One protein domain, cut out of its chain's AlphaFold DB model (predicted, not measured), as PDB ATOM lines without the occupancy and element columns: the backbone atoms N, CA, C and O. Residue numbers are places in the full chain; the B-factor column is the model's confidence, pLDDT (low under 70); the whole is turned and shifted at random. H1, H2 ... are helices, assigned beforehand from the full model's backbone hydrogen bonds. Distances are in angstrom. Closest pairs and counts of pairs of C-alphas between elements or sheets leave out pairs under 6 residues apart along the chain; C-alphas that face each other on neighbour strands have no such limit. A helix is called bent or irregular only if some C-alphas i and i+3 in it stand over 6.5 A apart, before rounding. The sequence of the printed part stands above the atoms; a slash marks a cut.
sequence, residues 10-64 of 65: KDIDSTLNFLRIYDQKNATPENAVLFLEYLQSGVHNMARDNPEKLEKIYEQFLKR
ATOM      1  N   LYS A  10     -21.239 -57.829  38.368       96.06
ATOM      2  CA  LYS A  10     -22.528 -57.645  39.049       96.06
ATOM      3  C   LYS A  10     -23.080 -56.234  38.836       96.06
ATOM      4  O   LYS A  10     -24.295 -56.071  38.693       96.06
ATOM      5  N   ASP A  11     -22.206 -55.232  38.809       94.88
ATOM      6  CA  ASP A  11     -22.589 -53.843  38.550       94.88
ATOM      7  C   ASP A  11     -23.094 -53.682  37.112       94.88
ATOM      8  O   ASP A  11     -24.148 -53.079  36.879       94.88
ATOM      9  N   ILE A  12     -22.394 -54.310  36.161       96.31
ATOM     10  CA  ILE A  12     -22.779 -54.358  34.747       96.31
ATOM     11  C   ILE A  12     -24.135 -55.049  34.591       96.31
ATOM     12  O   ILE A  12     -25.032 -54.484  33.973       96.31
ATOM     13  N   ASP A  13     -24.330 -56.224  35.192       97.81
ATOM     14  CA  ASP A  13     -25.573 -56.996  35.075       97.81
ATOM     15  C   ASP A  13     -26.773 -56.249  35.676       97.81
ATOM     16  O   ASP A  13     -27.867 -56.227  35.103       97.81
ATOM     17  N   SER A  14     -26.571 -55.598  36.825       97.12
ATOM     18  CA  SER A  14     -27.607 -54.800  37.490       97.12
ATOM     19  C   SER A  14     -27.998 -53.589  36.643       97.12
ATOM     20  O   SER A  14     -29.185 -53.321  36.439       97.12
ATOM     21  N   THR A  15     -27.004 -52.896  36.088       97.00
ATOM     22  CA  THR A  15     -27.215 -51.741  35.209       97.00
ATOM     23  C   THR A  15     -27.856 -52.153  33.888       97.00
ATOM     24  O   THR A  15     -28.776 -51.495  33.408       97.00
ATOM     25  N   LEU A  16     -27.456 -53.291  33.326       97.69
ATOM     26  CA  LEU A  16     -28.058 -53.854  32.125       97.69
ATOM     27  C   LEU A  16     -29.538 -54.183  32.347       97.69
ATOM     28  O   LEU A  16     -30.368 -53.894  31.487       97.69
ATOM     29  N   ASN A  17     -29.898 -54.737  33.505       97.62
ATOM     30  CA  ASN A  17     -31.296 -54.981  33.859       97.62
ATOM     31  C   ASN A  17     -32.092 -53.683  34.022       97.62
ATOM     32  O   ASN A  17     -33.229 -53.614  33.561       97.62
ATOM     33  N   PHE A  18     -31.496 -52.644  34.610       97.25
ATOM     34  CA  PHE A  18     -32.097 -51.311  34.634       97.25
ATOM     35  C   PHE A  18     -32.361 -50.797  33.208       97.25
ATOM     36  O   PHE A  18     -33.492 -50.429  32.889       97.25
ATOM     37  N   LEU A  19     -31.371 -50.860  32.313       97.31
ATOM     38  CA  LEU A  19     -31.543 -50.442  30.919       97.31
ATOM     39  C   LEU A  19     -32.614 -51.280  30.204       97.31
ATOM     40  O   LEU A  19     -33.436 -50.730  29.487       97.31
ATOM     41  N   ARG A  20     -32.716 -52.589  30.455       96.94
ATOM     42  CA  ARG A  20     -33.794 -53.428  29.888       96.94
ATOM     43  C   ARG A  20     -35.204 -52.998  30.309       96.94
ATOM     44  O   ARG A  20     -36.164 -53.321  29.612       96.94
ATOM     45  N   ILE A  21     -35.350 -52.313  31.440       97.44
ATOM     46  CA  ILE A  21     -36.649 -51.823  31.919       97.44
ATOM     47  C   ILE A  21     -36.947 -50.436  31.342       97.44
ATOM     48  O   ILE A  21     -38.070 -50.189  30.909       97.44
ATOM     49  N   TYR A  22     -35.954 -49.545  31.318       96.69
ATOM     50  CA  TYR A  22     -36.167 -48.120  31.039       96.69
ATOM     51  C   TYR A  22     -35.702 -47.661  29.647       96.69
ATOM     52  O   TYR A  22     -36.206 -46.660  29.147       96.69
ATOM     53  N   ASP A  23     -34.781 -48.384  29.008       95.31
ATOM     54  CA  ASP A  23     -34.247 -48.092  27.673       95.31
ATOM     55  C   ASP A  23     -33.771 -49.369  26.954       95.31
ATOM     56  O   ASP A  23     -32.578 -49.631  26.766       95.31
ATOM     57  N   GLN A  24     -34.734 -50.195  26.540       94.88
ATOM     58  CA  GLN A  24     -34.460 -51.489  25.904       94.88
ATOM     59  C   GLN A  24     -33.570 -51.390  24.665       94.88
ATOM     60  O   GLN A  24     -32.807 -52.313  24.390       94.88
ATOM     61  N   LYS A  25     -33.656 -50.284  23.918       97.00
ATOM     62  CA  LYS A  25     -32.894 -50.096  22.680       97.00
ATOM     63  C   LYS A  25     -31.393 -50.001  22.950       97.00
ATOM     64  O   LYS A  25     -30.607 -50.479  22.138       97.00
ATOM     65  N   ASN A  26     -31.011 -49.393  24.070       95.94
ATOM     66  CA  ASN A  26     -29.614 -49.184  24.442       95.94
ATOM     67  C   ASN A  26     -29.136 -50.145  25.539       95.94
ATOM     68  O   ASN A  26     -28.032 -49.970  26.049       95.94
ATOM     69  N   ALA A  27     -29.925 -51.163  25.889       96.88
ATOM     70  CA  ALA A  27     -29.599 -52.152  26.908       96.88
ATOM     71  C   ALA A  27     -28.529 -53.156  26.435       96.88
ATOM     72  O   ALA A  27     -28.805 -54.343  26.246       96.88
ATOM     73  N   THR A  28     -27.300 -52.669  26.258       97.44
ATOM     74  CA  THR A  28     -26.113 -53.474  25.947       97.44
ATOM     75  C   THR A  28     -25.098 -53.417  27.092       97.44
ATOM     76  O   THR A  28     -25.089 -52.441  27.853       97.44
ATOM     77  N   PRO A  29     -24.238 -54.441  27.248       95.69
ATOM     78  CA  PRO A  29     -23.174 -54.423  28.250       95.69
ATOM     79  C   PRO A  29     -22.250 -53.205  28.127       95.69
ATOM     80  O   PRO A  29     -21.874 -52.620  29.138       95.69
ATOM     81  N   GLU A  30     -21.930 -52.777  26.905       96.50
ATOM     82  CA  GLU A  30     -21.062 -51.620  26.654       96.50
ATOM     83  C   GLU A  30     -21.693 -50.329  27.182       96.50
ATOM     84  O   GLU A  30     -21.042 -49.556  27.880       96.50
ATOM     85  N   ASN A  31     -22.985 -50.118  26.915       96.75
ATOM     86  CA  ASN A  31     -23.700 -48.952  27.431       96.75
ATOM     87  C   ASN A  31     -23.875 -49.004  28.954       96.75
ATOM     88  O   ASN A  31     -23.878 -47.957  29.597       96.75
ATOM     89  N   ALA A  32     -23.990 -50.198  29.544       96.56
ATOM     90  CA  ALA A  32     -24.008 -50.350  30.996       96.56
ATOM     91  C   ALA A  32     -22.677 -49.905  31.626       96.56
ATOM     92  O   ALA A  32     -22.692 -49.164  32.608       96.56
ATOM     93  N   VAL A  33     -21.539 -50.288  31.036       96.00
ATOM     94  CA  VAL A  33     -20.208 -49.837  31.479       96.00
ATOM     95  C   VAL A  33     -20.070 -48.322  31.333       96.00
ATOM     96  O   VAL A  33     -19.779 -47.644  32.315       96.00
ATOM     97  N   LEU A  34     -20.362 -47.773  30.147       95.56
ATOM     98  CA  LEU A  34     -20.262 -46.331  29.891       95.56
ATOM     99  C   LEU A  34     -21.134 -45.508  30.847       95.56
ATOM    100  O   LEU A  34     -20.739 -44.429  31.291       95.56
ATOM    101  N   PHE A  35     -22.323 -46.008  31.185       95.50
ATOM    102  CA  PHE A  35     -23.203 -45.336  32.132       95.50
ATOM    103  C   PHE A  35     -22.633 -45.336  33.557       95.50
ATOM    104  O   PHE A  35     -22.678 -44.305  34.229       95.50
ATOM    105  N   LEU A  36     -22.053 -46.450  34.008       94.69
ATOM    106  CA  LEU A  36     -21.393 -46.534  35.315       94.69
ATOM    107  C   LEU A  36     -20.179 -45.595  35.404       94.69
ATOM    108  O   LEU A  36     -20.049 -44.854  36.382       94.69
ATOM    109  N   GLU A  37     -19.344 -45.548  34.365       93.44
ATOM    110  CA  GLU A  37     -18.205 -44.621  34.275       93.44
ATOM    111  C   GLU A  37     -18.659 -43.153  34.283       93.44
ATOM    112  O   GLU A  37     -18.059 -42.300  34.952       93.44
ATOM    113  N   TYR A  38     -19.751 -42.849  33.575       93.12
ATOM    114  CA  TYR A  38     -20.352 -41.518  33.563       93.12
ATOM    115  C   TYR A  38     -20.847 -41.105  34.954       93.12
ATOM    116  O   TYR A  38     -20.601 -39.976  35.379       93.12
ATOM    117  N   LEU A  39     -21.504 -42.008  35.689       90.88
ATOM    118  CA  LEU A  39     -21.961 -41.740  37.056       90.88
ATOM    119  C   LEU A  39     -20.785 -41.468  38.000       90.88
ATOM    120  O   LEU A  39     -20.815 -40.480  38.737       90.88
ATOM    121  N   GLN A  40     -19.734 -42.288  37.943       88.62
ATOM    122  CA  GLN A  40     -18.531 -42.100  38.757       88.62
ATOM    123  C   GLN A  40     -17.872 -40.745  38.470       88.62
ATOM    124  O   GLN A  40     -17.596 -39.970  39.391       88.62
ATOM    125  N   SER A  41     -17.686 -40.425  37.188       89.06
ATOM    126  CA  SER A  41     -17.112 -39.151  36.746       89.06
ATOM    127  C   SER A  41     -17.989 -37.965  37.151       89.06
ATOM    128  O   SER A  41     -17.484 -36.943  37.608       89.06
ATOM    129  N   GLY A  42     -19.310 -38.100  37.030       87.56
ATOM    130  CA  GLY A  42     -20.272 -37.066  37.396       87.56
ATOM    131  C   GLY A  42     -20.238 -36.729  38.886       87.56
ATOM    132  O   GLY A  42     -20.231 -35.551  39.245       87.56
ATOM    133  N   VAL A  43     -20.158 -37.740  39.756       86.12
ATOM    134  CA  VAL A  43     -20.014 -37.535  41.207       86.12
ATOM    135  C   VAL A  43     -18.664 -36.897  41.532       86.12
ATOM    136  O   VAL A  43     -18.617 -35.949  42.316       86.12
ATOM    137  N   HIS A  44     -17.580 -37.349  40.896       87.19
ATOM    138  CA  HIS A  44     -16.254 -36.764  41.095       87.19
ATOM    139  C   HIS A  44     -16.202 -35.284  40.680       87.19
ATOM    140  O   HIS A  44     -15.734 -34.437  41.442       87.19
ATOM    141  N   ASN A  45     -16.750 -34.949  39.511       87.88
ATOM    142  CA  ASN A  45     -16.836 -33.567  39.040       87.88
ATOM    143  C   ASN A  45     -17.739 -32.721  39.945       87.88
ATOM    144  O   ASN A  45     -17.409 -31.578  40.238       87.88
ATOM    145  N   MET A  46     -18.840 -33.277  40.461       88.06
ATOM    146  CA  MET A  46     -19.687 -32.568  41.424       88.06
ATOM    147  C   MET A  46     -18.938 -32.250  42.719       88.06
ATOM    148  O   MET A  46     -19.059 -31.137  43.218       88.06
ATOM    149  N   ALA A  47     -18.134 -33.185  43.234       86.75
ATOM    150  CA  ALA A  47     -17.297 -32.946  44.408       86.75
ATOM    151  C   ALA A  47     -16.316 -31.785  44.195       86.75
ATOM    152  O   ALA A  47     -16.046 -31.022  45.121       86.75
ATOM    153  N   ARG A  48     -15.795 -31.649  42.971       88.00
ATOM    154  CA  ARG A  48     -14.846 -30.600  42.594       88.00
ATOM    155  C   ARG A  48     -15.514 -29.245  42.363       88.00
ATOM    156  O   ARG A  48     -15.054 -28.243  42.900       88.00
ATOM    157  N   ASP A  49     -16.566 -29.219  41.552       92.00
ATOM    158  CA  ASP A  49     -17.107 -27.984  40.977       92.00
ATOM    159  C   ASP A  49     -18.349 -27.474  41.723       92.00
ATOM    160  O   ASP A  49     -18.724 -26.309  41.591       92.00
ATOM    161  N   ASN A  50     -19.019 -28.333  42.499       90.75
ATOM    162  CA  ASN A  50     -20.212 -27.973  43.263       90.75
ATOM    163  C   ASN A  50     -20.306 -28.754  44.592       90.75
ATOM    164  O   ASN A  50     -21.226 -29.562  44.783       90.75
ATOM    165  N   PRO A  51     -19.360 -28.523  45.522       90.06
ATOM    166  CA  PRO A  51     -19.288 -29.258  46.783       90.06
ATOM    167  C   PRO A  51     -20.543 -29.087  47.652       90.06
ATOM    168  O   PRO A  51     -20.982 -30.050  48.272       90.06
ATOM    169  N   GLU A  52     -21.193 -27.918  47.632       91.31
ATOM    170  CA  GLU A  52     -22.445 -27.674  48.373       91.31
ATOM    171  C   GLU A  52     -23.594 -28.578  47.899       91.31
ATOM    172  O   GLU A  52     -24.437 -29.025  48.682       91.31
ATOM    173  N   LYS A  53     -23.659 -28.866  46.592       88.19
ATOM    174  CA  LYS A  53     -24.654 -29.797  46.052       88.19
ATOM    175  C   LYS A  53     -24.363 -31.227  46.494       88.19
ATOM    176  O   LYS A  53     -25.307 -31.956  46.798       88.19
ATOM    177  N   LEU A  54     -23.089 -31.615  46.550       89.38
ATOM    178  CA  LEU A  54     -22.693 -32.927  47.055       89.38
ATOM    179  C   LEU A  54     -23.034 -33.080  48.544       89.38
ATOM    180  O   LEU A  54     -23.596 -34.102  48.931       89.38
ATOM    181  N   GLU A  55     -22.776 -32.053  49.355       89.88
ATOM    182  CA  GLU A  55     -23.131 -32.022  50.778       89.88
ATOM    183  C   GLU A  55     -24.636 -32.237  50.983       89.88
ATOM    184  O   GLU A  55     -25.037 -33.122  51.734       89.88
ATOM    185  N   LYS A  56     -25.491 -31.538  50.225       90.00
ATOM    186  CA  LYS A  56     -26.950 -31.736  50.297       90.00
ATOM    187  C   LYS A  56     -27.388 -33.150  49.922       90.00
ATOM    188  O   LYS A  56     -28.333 -33.673  50.514       90.00
ATOM    189  N   ILE A  57     -26.740 -33.773  48.936       87.50
ATOM    190  CA  ILE A  57     -27.011 -35.171  48.570       87.50
ATOM    191  C   ILE A  57     -26.616 -36.100  49.726       87.50
ATOM    192  O   ILE A  57     -27.379 -37.005  50.065       87.50
ATOM    193  N   TYR A  58     -25.472 -35.849  50.364       88.38
ATOM    194  CA  TYR A  58     -25.005 -36.620  51.515       88.38
ATOM    195  C   TYR A  58     -25.922 -36.464  52.738       88.38
ATOM    196  O   TYR A  58     -26.319 -37.458  53.341       88.38
ATOM    197  N   GLU A  59     -26.360 -35.247  53.062       93.25
ATOM    198  CA  GLU A  59     -27.336 -35.011  54.132       93.25
ATOM    199  C   GLU A  59     -28.670 -35.725  53.879       93.25
ATOM    200  O   GLU A  59     -29.286 -36.248  54.808       93.25
ATOM    201  N   GLN A  60     -29.141 -35.747  52.628       89.88
ATOM    202  CA  GLN A  60     -30.349 -36.489  52.262       89.88
ATOM    203  C   GLN A  60     -30.155 -37.998  52.391       89.88
ATOM    204  O   GLN A  60     -31.097 -38.684  52.773       89.88
ATOM    205  N   PHE A  61     -28.967 -38.511  52.071       87.81
ATOM    206  CA  PHE A  61     -28.621 -39.911  52.289       87.81
ATOM    207  C   PHE A  61     -28.673 -40.267  53.783       87.81
ATOM    208  O   PHE A  61     -29.338 -41.234  54.139       87.81
ATOM    209  N   LEU A  62     -28.089 -39.441  54.659       90.44
ATOM    210  CA  LEU A  62     -28.111 -39.665  56.113       90.44
ATOM    211  C   LEU A  62     -29.518 -39.618  56.729       90.44
ATOM    212  O   LEU A  62     -29.764 -40.254  57.745       90.44
ATOM    213  N   LYS A  63     -30.451 -38.869  56.130       90.94
ATOM    214  CA  LYS A  63     -31.847 -38.759  56.595       90.94
ATOM    215  C   LYS A  63     -32.755 -39.903  56.123       90.94
ATOM    216  O   LYS A  63     -33.944 -39.872  56.428       90.94
ATOM    217  N   ARG A  64     -32.247 -40.843  55.315       68.81
ATOM    218  CA  ARG A  64     -33.025 -41.973  54.768       68.81
ATOM    219  C   ARG A  64     -33.017 -43.224  55.653       68.81
ATOM    220  O   ARG A  64     -33.666 -44.192  55.263       68.81
TER     221      ARG A  64
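What this domain is: This is residues 10 to 64 of the 65 residues of an uncharacterized protein of Candidatus Saccharibacteria bacterium RIFCSPHIGHO2_12_FULL_44_22 (UniProt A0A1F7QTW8). One long helix, H2, makes a beam, with H1 packed crosswise at its first end and H3 turning off at its other end to make a corner with it. H1 and H3 lie to the same side of H2 but far from each other, and the shape is an open bracket whose hollow is spanned by the bare middle of H2, residues 37 to 42. The printed part has 55 residues with three named helices, in the order H1, H2, H3, and no named strand; the class is all helix. The whole is loose, with a radius of gyration of the C-alphas of 13.9 A and spans of 35 by 25 by 19 A.

How they stand to each other: The longest helix is H2, residues 29 to 49. It touches H1, residues 10 to 22, with its residues 29 to 36 alone. The closest C-alphas of the two, those of Leu 16 and Ala 32, are 5.5 A apart, and their lines stand at 81 degrees, about perpendicular. H2 also touches H3, residues 51 to 62. They touch with residues 43 to 47 of H2 and residues 53 to 54 of H3 alone, with 4 pairs of C-alphas within 8 A. The closest C-alphas here, those of Ala 47 and Leu 54, are 6.0 A apart. H2 and H3 stand at a steep tilt of 67 degrees and run opposite ways. H1 and H3 are apart. In H1, H2 and H3 every pair of O i and N i+4 is within hydrogen-bond range.

Where its parts are: H2 has 21 residues and measures 30.0 A from C-alpha 29 at (-23.174, -54.423, 28.250) to C-alpha 49 at (-17.107, -27.984, 40.977). H1 has 13 residues and begins with C-alpha 10 at (-22.528, -57.645, 39.049); its first and last C-alphas are 18.5 A apart. H3 has 12 residues, is 16.5 A long from first to last C-alpha, and ends with C-alpha 62 at (-28.111, -39.665, 56.113). No named helix is bent.

The domain as a whole: The two C-alphas farthest apart, those of Lys 25 and Lys 63, are 35.8 A from each other. The printed part runs from residue 10 to residue 64 and has no cut. The link from H1 to H2, residues 23 to 28, is short; the link from H2 to H3 is tight, with Asn 50 between them. Residues 56 to 64, of which 56 to 62 belong to H3, stand free. The mean pLDDT of the printed part is 92.5, and one residue, Arg 64, is under 70.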